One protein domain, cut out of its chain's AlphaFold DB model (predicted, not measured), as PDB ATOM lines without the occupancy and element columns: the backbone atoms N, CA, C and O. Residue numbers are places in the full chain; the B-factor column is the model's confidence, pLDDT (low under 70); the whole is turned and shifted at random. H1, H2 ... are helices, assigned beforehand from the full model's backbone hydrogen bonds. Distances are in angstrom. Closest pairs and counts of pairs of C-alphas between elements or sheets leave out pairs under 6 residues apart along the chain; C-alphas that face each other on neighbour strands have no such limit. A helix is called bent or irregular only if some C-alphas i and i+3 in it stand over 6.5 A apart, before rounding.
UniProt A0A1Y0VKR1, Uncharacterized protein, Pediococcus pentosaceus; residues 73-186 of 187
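What this domain is: This is residues 73 to 186 of the 187 residues of an uncharacterized protein of Pediococcus pentosaceus (UniProt A0A1Y0VKR1). The long, kinked helix H5 runs along one side of a small helical body, and beside it H3 and then H4a, joined by a tight link, run the same way as H5. After a bend, H4b turns off across H5; the short H2 sits near H3, H4a and H4b, away from H5, while H1 crosses H3 with residues 89 to 97 and its residues 76 to 87 stick out as an arm. The printed part has 114 residues, with five named helices in the order H1 H2 H3 H4 H5 and no named strand; the class is all helix. It is only just loose, close to compact, with a radius of gyration of the C-alphas of 16.2 A, and it spans 59 by 30 by 24 A.

Where its parts are: H5, the longest helix, covers residues 158 to 184 and is 35.6 A long, ending at C-alpha 184 at (17.861, 33.484, 40.932). It is irregular, with C-alphas 162 and 165 9.2 A apart, and has a kink of 100 degrees near residue 165. H3 covers residues 119 to 128. H4, residues 130 to 154, was assigned as one helix by its hydrogen bonds but is bent: C-alphas 139 and 142 are 9.2 A apart. Its arms are H4a, residues 130 to 139, and H4b, residues 142 to 154, 18.8 A long. H2 covers residues 100 to 107. H1, residues 76 to 98, is 33.3 A long and begins at C-alpha 76 at (70.748, 33.081, 45.650).

How they stand to each other: H5 touches H3 with residues 163 to 169, the same way at a shallow tilt of 10 degrees; the closest C-alphas, of Leu 125 and Ala 165, are 5.3 A apart. H5 touches H4a the same way at a shallow tilt of 28 degrees, closest at the C-alphas of Leu 136 and Leu 176, 6.6 A. H4b and H5 only just touch, with 3 pairs of C-alphas within 8 A, the closest being Ile 152 and Ser 171 at 7.5 A. H1 touches H3 about perpendicular, at 78 degrees, with the C-alphas of Val 93 and Ser 123 4.8 A apart. H2 is close to but not clearly touching H4b, where the C-alphas of Leu 105 and Leu 149 are 7.3 A apart. H1 and H5 are apart. Every O i to N i+4 pair is within hydrogen-bond range in H1, H2, H3, H4a and H4b, and 15 of 23 are in H5.

The domain as a whole: The outline is elongated, and the C-alphas farthest apart, of Asp 74 and His 186, are 60.2 A apart. Residues 73 to 87, of which 76 to 87 belong to H1, stand free; the body without them spans 43 by 29 by 19 A. The printed part has no cut. The link from H2 to H3, 11 residues, is long. The mean pLDDT of the printed part is 89.1, and residue 73, residues 159 to 161 and residues 183 to 186 are under 70.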
ATOM      1  N   LEU A  73      70.695  40.720  42.021       66.00
ATOM      2  CA  LEU A  73      71.090  39.804  40.944       66.00
ATOM      3  C   LEU A  73      71.991  38.661  41.428       66.00
ATOM      4  O   LEU A  73      71.867  37.564  40.897       66.00
ATOM      5  N   ASP A  74      72.824  38.904  42.444       74.44
ATOM      6  CA  ASP A  74      73.729  37.902  43.026       74.44
ATOM      7  C   ASP A  74      73.153  37.211  44.280       74.44
ATOM      8  O   ASP A  74      73.818  36.360  44.870       74.44
ATOM      9  N   ASP A  75      71.932  37.557  44.712       81.56
ATOM     10  CA  ASP A  75      71.277  36.920  45.860       81.56
ATOM     11  C   ASP A  75      70.709  35.542  45.449       81.56
ATOM     12  O   ASP A  75      69.771  35.480  44.643       81.56
ATOM     13  N   PRO A  76      71.213  34.420  46.006       84.31
ATOM     14  CA  PRO A  76      70.748  33.081  45.650       84.31
ATOM     15  C   PRO A  76      69.246  32.873  45.870       84.31
ATOM     16  O   PRO A  76      68.615  32.156  45.097       84.31
ATOM     17  N   ALA A  77      68.656  33.507  46.893       84.75
ATOM     18  CA  ALA A  77      67.225  33.389  47.167       84.75
ATOM     19  C   ALA A  77      66.381  34.112  46.105       84.75
ATOM     20  O   ALA A  77      65.299  33.647  45.742       84.75
ATOM     21  N   TYR A  78      66.887  35.230  45.577       81.62
ATOM     22  CA  TYR A  78      66.252  35.955  44.481       81.62
ATOM     23  C   TYR A  78      66.327  35.167  43.167       81.62
ATOM     24  O   TYR A  78      65.321  35.052  42.466       81.62
ATOM     25  N   ILE A  79      67.489  34.579  42.861       80.81
ATOM     26  CA  ILE A  79      67.686  33.745  41.666       80.81
ATOM     27  C   ILE A  79      66.774  32.513  41.714       80.81
ATOM     28  O   ILE A  79      66.035  32.270  40.763       80.81
ATOM     29  N   ASP A  80      66.777  31.767  42.822       81.94
ATOM     30  CA  ASP A  80      65.922  30.587  43.006       81.94
ATOM     31  C   ASP A  80      64.431  30.953  42.926       81.94
ATOM     32  O   ASP A  80      63.657  30.289  42.239       81.94
ATOM     33  N   GLY A  81      64.027  32.075  43.533       83.19
ATOM     34  CA  GLY A  81      62.668  32.602  43.400       83.19
ATOM     35  C   GLY A  81      62.277  32.897  41.948       83.19
ATOM     36  O   GLY A  81      61.169  32.560  41.527       83.19
ATOM     37  N   LYS A  82      63.194  33.474  41.162       82.06
ATOM     38  CA  LYS A  82      62.977  33.755  39.739       82.06
ATOM     39  C   LYS A  82      62.893  32.474  38.904       82.06
ATOM     40  O   LYS A  82      62.001  32.374  38.070       82.06
ATOM     41  N   ILE A  83      63.757  31.488  39.163       81.31
ATOM     42  CA  ILE A  83      63.719  30.179  38.490       81.31
ATOM     43  C   ILE A  83      62.376  29.497  38.747       81.31
ATOM     44  O   ILE A  83      61.704  29.100  37.800       81.31
ATOM     45  N   ARG A  84      61.930  29.439  40.007       82.00
ATOM     46  CA  ARG A  84      60.624  28.859  40.360       82.00
ATOM     47  C   ARG A  84      59.466  29.595  39.693       82.00
ATOM     48  O   ARG A  84      58.499  28.965  39.274       82.00
ATOM     49  N   GLN A  85      59.547  30.923  39.589       81.69
ATOM     50  CA  GLN A  85      58.538  31.701  38.879       81.69
ATOM     51  C   GLN A  85      58.517  31.341  37.387       81.69
ATOM     52  O   GLN A  85      57.445  31.061  36.856       81.69
ATOM     53  N   GLU A  86      59.676  31.284  36.730       80.81
ATOM     54  CA  GLU A  86      59.794  30.892  35.321       80.81
ATOM     55  C   GLU A  86      59.319  29.450  35.068       80.81
ATOM     56  O   GLU A  86      58.651  29.191  34.066       80.81
ATOM     57  N   GLU A  87      59.614  28.509  35.969       82.88
ATOM     58  CA  GLU A  87      59.091  27.136  35.920       82.88
ATOM     59  C   GLU A  87      57.565  27.122  36.037       82.88
ATOM     60  O   GLU A  87      56.889  26.546  35.187       82.88
ATOM     61  N   SER A  88      57.010  27.853  37.009       86.88
ATOM     62  CA  SER A  88      55.559  27.963  37.173       86.88
ATOM     63  C   SER A  88      54.875  28.602  35.959       86.88
ATOM     64  O   SER A  88      53.775  28.205  35.578       86.88
ATOM     65  N   GLU A  89      55.523  29.573  35.308       86.94
ATOM     66  CA  GLU A  89      55.013  30.185  34.082       86.94
ATOM     67  C   GLU A  89      55.020  29.187  32.919       86.94
ATOM     68  O   GLU A  89      54.045  29.137  32.169       86.94
ATOM     69  N   LYS A  90      56.058  28.350  32.791       90.56
ATOM     70  CA  LYS A  90      56.100  27.276  31.782       90.56
ATOM     71  C   LYS A  90      54.994  26.247  31.994       90.56
ATOM     72  O   LYS A  90      54.357  25.855  31.014       90.56
ATOM     73  N   ASP A  91      54.731  25.855  33.237       93.31
ATOM     74  CA  ASP A  91      53.642  24.929  33.563       93.31
ATOM     75  C   ASP A  91      52.280  25.527  33.189       93.31
ATOM     76  O   ASP A  91      51.485  24.887  32.499       93.31
ATOM     77  N   LEU A  92      52.043  26.798  33.533       94.94
ATOM     78  CA  LEU A  92      50.818  27.503  33.150       94.94
ATOM     79  C   LEU A  92      50.651  27.591  31.629       94.94
ATOM     80  O   LEU A  92      49.546  27.412  31.121       94.94
ATOM     81  N   VAL A  93      51.729  27.857  30.886       95.44
ATOM     82  CA  VAL A  93      51.704  27.870  29.415       95.44
ATOM     83  C   VAL A  93      51.339  26.488  28.874       95.44
ATOM     84  O   VAL A  93      50.491  26.379  27.989       95.44
ATOM     85  N   TYR A  94      51.938  25.427  29.415       95.19
ATOM     86  CA  TYR A  94      51.659  24.057  28.998       95.19
ATOM     87  C   TYR A  94      50.197  23.661  29.235       95.19
ATOM     88  O   TYR A  94      49.553  23.091  28.346       95.19
ATOM     89  N   GLU A  95      49.652  23.992  30.404       95.50
ATOM     90  CA  GLU A  95      48.237  23.786  30.709       95.50
ATOM     91  C   GLU A  95      47.334  24.610  29.786       95.50
ATOM     92  O   GLU A  95      46.366  24.070  29.239       95.50
ATOM     93  N   ALA A  96      47.696  25.873  29.528       96.69
ATOM     94  CA  ALA A  96      46.964  26.727  28.601       96.69
ATOM     95  C   ALA A  96      46.885  26.074  27.220       96.69
ATOM     96  O   ALA A  96      45.802  25.935  26.661       96.69
ATOM     97  N   MET A  97      48.001  25.600  26.667       95.12
ATOM     98  CA  MET A  97      48.023  24.988  25.333       95.12
ATOM     99  C   MET A  97      47.122  23.751  25.220       95.12
ATOM    100  O   MET A  97      46.570  23.488  24.152       95.12
ATOM    101  N   LYS A  98      46.952  22.999  26.311       95.94
ATOM    102  CA  LYS A  98      46.065  21.828  26.367       95.94
ATOM    103  C   LYS A  98      44.603  22.171  26.635       95.94
ATOM    104  O   LYS A  98      43.736  21.319  26.438       95.94
ATOM    105  N   SER A  99      44.327  23.381  27.109       96.44
ATOM    106  CA  SER A  99      42.991  23.786  27.519       96.44
ATOM    107  C   SER A  99      42.022  23.818  26.329       96.44
ATOM    108  O   SER A  99      42.331  24.399  25.280       96.44
ATOM    109  N   PRO A 100      40.798  23.275  26.479       96.00
ATOM    110  CA  PRO A 100      39.765  23.400  25.455       96.00
ATOM    111  C   PRO A 100      39.358  24.863  25.226       96.00
ATOM    112  O   PRO A 100      38.886  25.197  24.140       96.00
ATOM    113  N   TYR A 101      39.564  25.746  26.209       97.50
ATOM    114  CA  TYR A 101      39.266  27.169  26.069       97.50
ATOM    115  C   TYR A 101      40.230  27.873  25.119       97.50
ATOM    116  O   TYR A 101      39.794  28.733  24.365       97.50
ATOM    117  N   THR A 102      41.505  27.482  25.073       97.31
ATOM    118  CA  THR A 102      42.474  28.013  24.095       97.31
ATOM    119  C   THR A 102      42.015  27.726  22.679       97.31
ATOM    120  O   THR A 102      41.940  28.629  21.847       97.31
ATOM    121  N   LYS A 103      41.611  26.475  22.430       96.38
ATOM    122  CA  LYS A 103      41.023  26.073  21.153       96.38
ATOM    123  C   LYS A 103      39.770  26.894  20.842       96.38
ATOM    124  O   LYS A 103      39.629  27.394  19.732       96.38
ATOM    125  N   LEU A 104      38.897  27.082  21.827       96.44
ATOM    126  CA  LEU A 104      37.664  27.840  21.646       96.44
ATOM    127  C   LEU A 104      37.927  29.321  21.325       96.44
ATOM    128  O   LEU A 104      37.299  29.887  20.437       96.44
ATOM    129  N   LEU A 105      38.901  29.947  21.986       96.25
ATOM    130  CA  LEU A 105      39.313  31.316  21.681       96.25
ATOM    131  C   LEU A 105      39.842  31.450  20.247       96.25
ATOM    132  O   LEU A 105      39.548  32.449  19.590       96.25
ATOM    133  N   MET A 106      40.567  30.449  19.742       94.94
ATOM    134  CA  MET A 106      41.002  30.416  18.342       94.94
ATOM    135  C   MET A 106      39.824  30.262  17.373       94.94
ATOM    136  O   MET A 106      39.760  30.983  16.380       94.94
ATOM    137  N   GLU A 107      38.865  29.380  17.672       95.31
ATOM    138  CA  GLU A 107      37.648  29.187  16.862       95.31
ATOM    139  C   GLU A 107      36.808  30.471  16.757       95.31
ATOM    140  O   GLU A 107      36.220  30.751  15.713       95.31
ATOM    141  N   HIS A 108      36.792  31.286  17.814       93.81
ATOM    142  CA  HIS A 108      36.127  32.591  17.831       93.81
ATOM    143  C   HIS A 108      37.010  33.744  17.316       93.81
ATOM    144  O   HIS A 108      36.586  34.900  17.368       93.81
ATOM    145  N   PHE A 109      38.213  33.462  16.797       91.69
ATOM    146  CA  PHE A 109      39.191  34.455  16.325       91.69
ATOM    147  C   PHE A 109      39.567  35.511  17.380       91.69
ATOM    148  O   PHE A 109      39.901  36.648  17.047       91.69
ATOM    149  N   LEU A 110      39.487  35.140  18.659       92.69
ATOM    150  CA  LEU A 110      39.913  35.964  19.788       92.69
ATOM    151  C   LEU A 110      41.382  35.726  20.141       92.69
ATOM    152  O   LEU A 110      41.991  36.585  20.767       92.69
ATOM    153  N   LEU A 111      41.941  34.589  19.722       93.31
ATOM    154  CA  LEU A 111      43.350  34.239  19.869       93.31
ATOM    155  C   LEU A 111      43.901  33.768  18.517       93.31
ATOM    156  O   LEU A 111      43.279  32.945  17.846       93.31
ATOM    157  N   SER A 112      45.049  34.295  18.101       91.62
ATOM    158  CA  SER A 112      45.723  33.921  16.856       91.62
ATOM    159  C   SER A 112      46.852  32.916  17.098       91.62
ATOM    160  O   SER A 112      47.288  32.697  18.225       91.62
ATOM    161  N   TYR A 113      47.377  32.323  16.021       90.88
ATOM    162  CA  TYR A 113      48.539  31.433  16.106       90.88
ATOM    163  C   TYR A 113      49.808  32.154  16.594       90.88
ATOM    164  O   TYR A 113      50.675  31.517  17.182       90.88
ATOM    165  N   ILE A 114      49.918  33.468  16.357       90.56
ATOM    166  CA  ILE A 114      51.060  34.276  16.802       90.56
ATOM    167  C   ILE A 114      51.028  34.403  18.328       90.56
ATOM    168  O   ILE A 114      52.057  34.245  18.980       90.56
ATOM    169  N   ASP A 115      49.835  34.579  18.899       90.75
ATOM    170  CA  ASP A 115      49.639  34.729  20.345       90.75
ATOM    171  C   ASP A 115      49.986  33.448  21.124       90.75
ATOM    172  O   ASP A 115      50.296  33.511  22.309       90.75
ATOM    173  N   LEU A 116      49.993  32.281  20.466       91.00
ATOM    174  CA  LEU A 116      50.421  31.016  21.080       91.00
ATOM    175  C   LEU A 116      51.928  30.964  21.368       91.00
ATOM    176  O   LEU A 116      52.381  30.089  22.100       91.00
ATOM    177  N   THR A 117      52.712  31.867  20.778       90.31
ATOM    178  CA  THR A 117      54.150  31.984  21.064       90.31
ATOM    179  C   THR A 117      54.440  32.913  22.244       90.31
ATOM    180  O   THR A 117      55.569  32.943  22.731       90.31
ATOM    181  N   ASP A 118      53.431  33.643  22.731       92.62
ATOM    182  CA  ASP A 118      53.565  34.594  23.829       92.62
ATOM    183  C   ASP A 118      53.251  33.916  25.175       92.62
ATOM    184  O   ASP A 118      52.108  33.562  25.493       92.62
ATOM    185  N   THR A 119      54.293  33.740  25.990       92.44
ATOM    186  CA  THR A 119      54.193  33.094  27.302       92.44
ATOM    187  C   THR A 119      53.343  33.893  28.286       92.44
ATOM    188  O   THR A 119      52.626  33.295  29.092       92.44
ATOM    189  N   ALA A 120      53.367  35.226  28.218       91.12
ATOM    190  CA  ALA A 120      52.594  36.090  29.104       91.12
ATOM    191  C   ALA A 120      51.098  36.032  28.774       91.12
ATOM    192  O   ALA A 120      50.264  36.031  29.683       91.12
ATOM    193  N   ILE A 121      50.744  35.926  27.488       93.62
ATOM    194  CA  ILE A 121      49.353  35.707  27.077       93.62
ATOM    195  C   ILE A 121      48.863  34.355  27.596       93.62
ATOM    196  O   ILE A 121      47.858  34.314  28.305       93.62
ATOM    197  N   LEU A 122      49.564  33.260  27.291       95.19
ATOM    198  CA  LEU A 122      49.107  31.911  27.637       95.19
ATOM    199  C   LEU A 122      49.041  31.672  29.151       95.19
ATOM    200  O   LEU A 122      47.999  31.249  29.656       95.19
ATOM    201  N   SER A 123      50.099  32.017  29.893       94.31
ATOM    202  CA  SER A 123      50.080  31.929  31.361       94.31
ATOM    203  C   SER A 123      49.008  32.840  31.971       94.31
ATOM    204  O   SER A 123      48.311  32.453  32.914       94.31
ATOM    205  N   GLY A 124      48.810  34.033  31.399       93.69
ATOM    206  CA  GLY A 124      47.777  34.977  31.804       93.69
ATOM    207  C   GLY A 124      46.362  34.431  31.615       93.69
ATOM    208  O   GLY A 124      45.528  34.602  32.509       93.69
ATOM    209  N   LEU A 125      46.099  33.758  30.491       96.50
ATOM    210  CA  LEU A 125      44.825  33.101  30.193       96.50
ATOM    211  C   LEU A 125      44.554  31.939  31.155       96.50
ATOM    212  O   LEU A 125      43.491  31.922  31.782       96.50
ATOM    213  N   GLN A 126      45.524  31.035  31.330       96.69
ATOM    214  CA  GLN A 126      45.410  29.898  32.250       96.69
ATOM    215  C   GLN A 126      45.136  30.359  33.679       96.69
ATOM    216  O   GLN A 126      44.226  29.861  34.332       96.69
ATOM    217  N   LYS A 127      45.886  31.353  34.163       95.06
ATOM    218  CA  LYS A 127      45.782  31.810  35.551       95.06
ATOM    219  C   LYS A 127      44.530  32.637  35.830       95.06
ATOM    220  O   LYS A 127      43.989  32.564  36.928       95.06
ATOM    221  N   ASN A 128      44.108  33.484  34.888       94.88
ATOM    222  CA  ASN A 128      43.126  34.533  35.183       94.88
ATOM    223  C   ASN A 128      41.802  34.424  34.427       94.88
ATOM    224  O   ASN A 128      40.863  35.118  34.804       94.88
ATOM    225  N   VAL A 129      41.730  33.649  33.344       97.00
ATOM    226  CA  VAL A 129      40.542  33.602  32.478       97.00
ATOM    227  C   VAL A 129      39.890  32.230  32.523       97.00
ATOM    228  O   VAL A 129      38.684  32.144  32.727       97.00
ATOM    229  N   TYR A 130      40.660  31.152  32.377       97.62
ATOM    230  CA  TYR A 130      40.091  29.803  32.289       97.62
ATOM    231  C   TYR A 130      39.342  29.349  33.545       97.62
ATOM    232  O   TYR A 130      38.240  28.837  33.367       97.62
ATOM    233  N   PRO A 131      39.789  29.655  34.779       97.62
ATOM    234  CA  PRO A 131      38.994  29.365  35.972       97.62
ATOM    235  C   PRO A 131      37.617  30.054  35.967       97.62
ATOM    236  O   PRO A 131      36.634  29.493  36.439       97.62
ATOM    237  N   LEU A 132      37.521  31.256  35.385       97.69
ATOM    238  CA  LEU A 132      36.257  31.993  35.260       97.69
ATOM    239  C   LEU A 132      35.365  31.415  34.150       97.69
ATOM    240  O   LEU A 132      34.139  31.504  34.222       97.69
ATOM    241  N   TYR A 133      35.960  30.808  33.121       97.75
ATOM    242  CA  TYR A 133      35.209  30.047  32.123       97.75
ATOM    243  C   TYR A 133      34.755  28.689  32.630       97.75
ATOM    244  O   TYR A 133      33.660  28.282  32.253       97.75
ATOM    245  N   ASP A 134      35.517  28.032  33.503       97.56
ATOM    246  CA  ASP A 134      35.028  26.864  34.234       97.56
ATOM    247  C   ASP A 134      33.805  27.244  35.067       97.56
ATOM    248  O   ASP A 134      32.763  26.614  34.934       97.56
ATOM    249  N   GLU A 135      33.860  28.350  35.809       96.12
ATOM    250  CA  GLU A 135      32.705  28.843  36.563       96.12
ATOM    251  C   GLU A 135      31.492  29.145  35.665       96.12
ATOM    252  O   GLU A 135      30.376  28.710  35.949       96.12
ATOM    253  N   LEU A 136      31.690  29.846  34.543       96.06
ATOM    254  CA  LEU A 136      30.601  30.109  33.599       96.06
ATOM    255  C   LEU A 136      30.049  28.816  32.987       96.06
ATOM    256  O   LEU A 136      28.844  28.709  32.751       96.06
ATOM    257  N   LYS A 137      30.916  27.841  32.716       96.38
ATOM    258  CA  LYS A 137      30.531  26.537  32.184       96.38
ATOM    259  C   LYS A 137      29.714  25.743  33.198       96.38
ATOM    260  O   LYS A 137      28.769  25.086  32.778       96.38
ATOM    261  N   GLU A 138      30.013  25.822  34.489       95.38
ATOM    262  CA  GLU A 138      29.181  25.190  35.519       95.38
ATOM    263  C   GLU A 138      27.790  25.845  35.602       95.38
ATOM    264  O   GLU A 138      26.793  25.146  35.754       95.38
ATOM    265  N   LEU A 139      27.692  27.167  35.412       94.00
ATOM    266  CA  LEU A 139      26.413  27.894  35.466       94.00
ATOM    267  C   LEU A 139      25.548  27.730  34.203       94.00
ATOM    268  O   LEU A 139      24.331  27.587  34.281       94.00
ATOM    269  N   ARG A 140      26.152  27.796  33.010       91.25
ATOM    270  CA  ARG A 140      25.435  27.889  31.715       91.25
ATOM    271  C   ARG A 140      25.842  26.816  30.703       91.25
ATOM    272  O   ARG A 140      25.448  26.866  29.533       91.25
ATOM    273  N   GLY A 141      26.653  25.848  31.116       93.94
ATOM    274  CA  GLY A 141      27.251  24.862  30.227       93.94
ATOM    275  C   GLY A 141      28.267  25.470  29.256       93.94
ATOM    276  O   GLY A 141      28.500  26.678  29.185       93.94
ATOM    277  N   LEU A 142      28.840  24.613  28.407       93.50
ATOM    278  CA  LEU A 142      29.778  25.048  27.366       93.50
ATOM    279  C   LEU A 142      29.124  26.011  26.356       93.50
ATOM    280  O   LEU A 142      29.806  26.835  25.749       93.50
ATOM    281  N   LYS A 143      27.801  25.912  26.180       93.69
ATOM    282  CA  LYS A 143      27.032  26.808  25.312       93.69
ATOM    283  C   LYS A 143      27.109  28.258  25.803       93.69
ATOM    284  O   LYS A 143      27.407  29.126  24.990       93.69
ATOM    285  N   GLY A 144      26.961  28.500  27.108       93.19
ATOM    286  CA  GLY A 144      27.082  29.846  27.678       93.19
ATOM    287  C   GLY A 144      28.466  30.464  27.471       93.19
ATOM    288  O   GLY A 144      28.578  31.639  27.130       93.19
ATOM    289  N   VAL A 145      29.530  29.659  27.577       96.31
ATOM    290  CA  VAL A 145      30.894  30.124  27.269       96.31
ATOM    291  C   VAL A 145      31.006  30.550  25.802       96.31
ATOM    292  O   VAL A 145      31.497  31.639  25.514       96.31
ATOM    293  N   LYS A 146      30.501  29.739  24.864       96.31
ATOM    294  CA  LYS A 146      30.515  30.062  23.425       96.31
ATOM    295  C   LYS A 146      29.734  31.333  23.093       96.31
ATOM    296  O   LYS A 146      30.201  32.142  22.296       96.31
ATOM    297  N   GLU A 147      28.567  31.515  23.703       94.94
ATOM    298  CA  GLU A 147      27.744  32.716  23.525       94.94
ATOM    299  C   GLU A 147      28.469  33.966  24.029       94.94
ATOM    300  O   GLU A 147      28.521  34.977  23.326       94.94
ATOM    301  N   HIS A 148      29.113  33.877  25.196       95.75
ATOM    302  CA  HIS A 148      29.926  34.965  25.723       95.75
ATOM    303  C   HIS A 148      31.094  35.312  24.788       95.75
ATOM    304  O   HIS A 148      31.299  36.482  24.470       95.75
ATOM    305  N   LEU A 149      31.828  34.316  24.284       95.88
ATOM    306  CA  LEU A 149      32.934  34.548  23.348       95.88
ATOM    307  C   LEU A 149      32.466  35.152  22.019       95.88
ATOM    308  O   LEU A 149      33.118  36.052  21.492       95.88
ATOM    309  N   ALA A 150      31.327  34.704  21.487       94.38
ATOM    310  CA  ALA A 150      30.732  35.293  20.291       94.38
ATOM    311  C   ALA A 150      30.371  36.772  20.509       94.38
ATOM    312  O   ALA A 150      30.687  37.610  19.665       94.38
ATOM    313  N   TYR A 151      29.783  37.102  21.664       93.94
ATOM    314  CA  TYR A 151      29.484  38.483  22.034       93.94
ATOM    315  C   TYR A 151      30.751  39.340  22.140       93.94
ATOM    316  O   TYR A 151      30.800  40.438  21.588       93.94
ATOM    317  N   ILE A 152      31.798  38.832  22.801       92.88
ATOM    318  CA  ILE A 152      33.089  39.524  22.884       92.88
ATOM    319  C   ILE A 152      33.614  39.814  21.484       92.88
ATOM    320  O   ILE A 152      34.020  40.939  21.216       92.88
ATOM    321  N   ARG A 153      33.600  38.820  20.590       90.19
ATOM    322  CA  ARG A 153      34.120  38.966  19.227       90.19
ATOM    323  C   ARG A 153      33.406  40.067  18.441       90.19
ATOM    324  O   ARG A 153      34.076  40.793  17.710       90.19
ATOM    325  N   ASP A 154      32.092  40.199  18.609       89.81
ATOM    326  CA  ASP A 154      31.280  41.251  17.982       89.81
ATOM    327  C   ASP A 154      31.564  42.648  18.563       89.81
ATOM    328  O   ASP A 154      31.553  43.641  17.839       89.81
ATOM    329  N   LYS A 155      31.851  42.735  19.868       87.75
ATOM    330  CA  LYS A 155      32.106  44.002  20.583       87.75
ATOM    331  C   LYS A 155      33.588  44.348  20.746       87.75
ATOM    332  O   LYS A 155      33.922  45.276  21.484       87.75
ATOM    333  N   GLN A 156      34.482  43.595  20.114       82.06
ATOM    334  CA  GLN A 156      35.918  43.768  20.289       82.06
ATOM    335  C   GLN A 156      36.448  44.931  19.444       82.06
ATOM    336  O   GLN A 156      36.483  44.854  18.217       82.06
ATOM    337  N   ASP A 157      36.981  45.951  20.113       75.06
ATOM    338  CA  ASP A 157      37.720  47.042  19.471       75.06
ATOM    339  C   ASP A 157      39.198  46.687  19.207       75.06
ATOM    340  O   ASP A 157      39.793  45.837  19.877       75.06
ATOM    341  N   ASP A 158      39.843  47.399  18.276       71.06
ATOM    342  CA  ASP A 158      41.243  47.162  17.885       71.06
ATOM    343  C   ASP A 158      42.248  47.300  19.040       71.06
ATOM    344  O   ASP A 158      43.250  46.582  19.085       71.06
ATOM    345  N   TYR A 159      41.980  48.179  20.013       60.47
ATOM    346  CA  TYR A 159      42.832  48.345  21.197       60.47
ATOM    347  C   TYR A 159      42.882  47.073  22.062       60.47
ATOM    348  O   TYR A 159      43.924  46.739  22.633       60.47
ATOM    349  N   SER A 160      41.780  46.326  22.115       66.25
ATOM    350  CA  SER A 160      41.626  45.119  22.932       66.25
ATOM    351  C   SER A 160      42.478  43.946  22.441       66.25
ATOM    352  O   SER A 160      42.782  43.045  23.220       66.25
ATOM    353  N   LYS A 161      42.928  43.977  21.178       68.38
ATOM    354  CA  LYS A 161      43.792  42.943  20.583       68.38
ATOM    355  C   LYS A 161      45.202  42.934  21.178       68.38
ATOM    356  O   LYS A 161      45.819  41.884  21.254       68.38
ATOM    357  N   LYS A 162      45.699  44.080  21.664       74.06
ATOM    358  CA  LYS A 162      47.058  44.194  22.231       74.06
ATOM    359  C   LYS A 162      47.216  43.547  23.610       74.06
ATOM    360  O   LYS A 162      48.336  43.343  24.048       74.06
ATOM    361  N   ASN A 163      46.117  43.292  24.326       83.88
ATOM    362  CA  ASN A 163      46.129  42.756  25.692       83.88
ATOM    363  C   ASN A 163      44.970  41.771  25.898       83.88
ATOM    364  O   ASN A 163      44.134  41.949  26.791       83.88
ATOM    365  N   ILE A 164      44.903  40.742  25.050       88.88
ATOM    366  CA  ILE A 164      43.752  39.837  24.973       88.88
ATOM    367  C   ILE A 164      43.402  39.186  26.318       88.88
ATOM    368  O   ILE A 164      42.245  39.229  26.725       88.88
ATOM    369  N   ALA A 165      44.386  38.680  27.069       91.62
ATOM    370  CA  ALA A 165      44.139  38.024  28.356       91.62
ATOM    371  C   ALA A 165      43.473  38.969  29.372       91.62
ATOM    372  O   ALA A 165      42.511  38.602  30.047       91.62
ATOM    373  N   LYS A 166      43.930  40.227  29.432       91.62
ATOM    374  CA  LYS A 166      43.355  41.256  30.312       91.62
ATOM    375  C   LYS A 166      41.939  41.639  29.886       91.62
ATOM    376  O   LYS A 166      41.079  41.849  30.740       91.62
ATOM    377  N   TYR A 167      41.705  41.753  28.582       92.50
ATOM    378  CA  TYR A 167      40.391  42.089  28.043       92.50
ATOM    379  C   TYR A 167      39.368  40.979  28.311       92.50
ATOM    380  O   TYR A 167      38.297  41.262  28.847       92.50
ATOM    381  N   LEU A 168      39.726  39.720  28.033       94.62
ATOM    382  CA  LEU A 168      38.871  38.560  28.291       94.62
ATOM    383  C   LEU A 168      38.544  38.425  29.777       94.62
ATOM    384  O   LEU A 168      37.372  38.275  30.109       94.62
ATOM    385  N   LYS A 169      39.546  38.575  30.659       95.69
ATOM    386  CA  LYS A 169      39.351  38.602  32.117       95.69
ATOM    387  C   LYS A 169      38.297  39.633  32.518       95.69
ATOM    388  O   LYS A 169      37.310  39.296  33.162       95.69
ATOM    389  N   LYS A 170      38.476  40.887  32.092       94.12
ATOM    390  CA  LYS A 170      37.549  41.970  32.438       94.12
ATOM    391  C   LYS A 170      36.132  41.686  31.931       94.12
ATOM    392  O   LYS A 170      35.166  41.970  32.630       94.12
ATOM    393  N   SER A 171      36.013  41.134  30.725       94.19
ATOM    394  CA  SER A 171      34.722  40.780  30.135       94.19
ATOM    395  C   SER A 171      33.989  39.713  30.953       94.19
ATOM    396  O   SER A 171      32.820  39.896  31.292       94.19
ATOM    397  N   ILE A 172      34.671  38.622  31.317       95.88
ATOM    398  CA  ILE A 172      34.036  37.531  32.064       95.88
ATOM    399  C   ILE A 172      33.727  37.922  33.516       95.88
ATOM    400  O   ILE A 172      32.656  37.587  34.015       95.88
ATOM    401  N   GLU A 173      34.586  38.715  34.165       96.06
ATOM    402  CA  GLU A 173      34.335  39.260  35.510       96.06
ATOM    403  C   GLU A 173      33.083  40.145  35.556       96.06
ATOM    404  O   GLU A 173      32.363  40.155  36.552       96.06
ATOM    405  N   GLN A 174      32.802  40.883  34.479       93.75
ATOM    406  CA  GLN A 174      31.584  41.687  34.367       93.75
ATOM    407  C   GLN A 174      30.350  40.837  34.052       93.75
ATOM    408  O   GLN A 174      29.247  41.174  34.480       93.75
ATOM    409  N   TYR A 175      30.525  39.739  33.316       94.00
ATOM    410  CA  TYR A 175      29.427  38.891  32.867       94.00
ATOM    411  C   TYR A 175      28.943  37.905  33.940       94.00
ATOM    412  O   TYR A 175      27.736  37.758  34.128       94.00
ATOM    413  N   LEU A 176      29.852  37.282  34.697       94.06
ATOM    414  CA  LEU A 176      29.518  36.283  35.724       94.06
ATOM    415  C   LEU A 176      28.470  36.762  36.752       94.06
ATOM    416  O   LEU A 176      27.517  36.024  37.005       94.06
ATOM    417  N   PRO A 177      28.553  37.981  37.325       93.75
ATOM    418  CA  PRO A 177      27.530  38.477  38.248       93.75
ATOM    419  C   PRO A 177      26.144  38.628  37.610       93.75
ATOM    420  O   PRO A 177      25.140  38.465  38.298       93.75
ATOM    421  N   ILE A 178      26.080  38.954  36.315       91.19
ATOM    422  CA  ILE A 178      24.817  39.100  35.577       91.19
ATOM    423  C   ILE A 178      24.173  37.724  35.406       91.19
ATOM    424  O   ILE A 178      22.997  37.558  35.715       91.19
ATOM    425  N   VAL A 179      24.970  36.737  34.990       89.62
ATOM    426  CA  VAL A 179      24.533  35.345  34.816       89.62
ATOM    427  C   VAL A 179      23.959  34.783  36.114       89.62
ATOM    428  O   VAL A 179      22.848  34.260  36.101       89.62
ATOM    429  N   LYS A 180      24.673  34.967  37.232       89.38
ATOM    430  CA  LYS A 180      24.258  34.483  38.556       89.38
ATOM    431  C   LYS A 180      22.952  35.099  39.055       89.38
ATOM    432  O   LYS A 180      22.210  34.433  39.759       89.38
ATOM    433  N   ARG A 181      22.674  36.369  38.730       84.00
ATOM    434  CA  ARG A 181      21.410  37.023  39.120       84.00
ATOM    435  C   ARG A 181      20.227  36.487  38.323       84.00
ATOM    436  O   ARG A 181      19.182  36.246  38.901       84.00
ATOM    437  N   GLN A 182      20.419  36.254  37.027       75.00
ATOM    438  CA  GLN A 182      19.367  35.722  36.158       75.00
ATOM    439  C   GLN A 182      18.938  34.300  36.541       75.00
ATOM    440  O   GLN A 182      17.792  33.947  36.309       75.00
ATOM    441  N   ASP A 183      19.819  33.493  37.140       60.88
ATOM    442  CA  ASP A 183      19.443  32.164  37.649       60.88
ATOM    443  C   ASP A 183      18.589  32.215  38.926       60.88
ATOM    444  O   ASP A 183      17.814  31.296  39.159       60.88
ATOM    445  N   ILE A 184      18.670  33.296  39.712       58.34
ATOM    446  CA  ILE A 184      17.861  33.484  40.932       58.34
ATOM    447  C   ILE A 184      16.428  33.916  40.585       58.34
ATOM    448  O   ILE A 184      15.494  33.578  41.300       58.34
ATOM    449  N   ASP A 185      16.237  34.628  39.471       50.97
ATOM    450  CA  ASP A 185      14.916  35.082  39.006       50.97
ATOM    451  C   ASP A 185      14.119  33.972  38.271       50.97
ATOM    452  O   ASP A 185      13.021  34.216  37.759       50.97
ATOM    453  N   HIS A 186      14.681  32.760  38.168       49.00
ATOM    454  CA  HIS A 186      14.087  31.598  37.495       49.00
ATOM    455  C   HIS A 186      13.747  30.424  38.441       49.00
ATOM    456  O   HIS A 186      13.325  29.373  37.951       49.00
TER     457      HIS A 186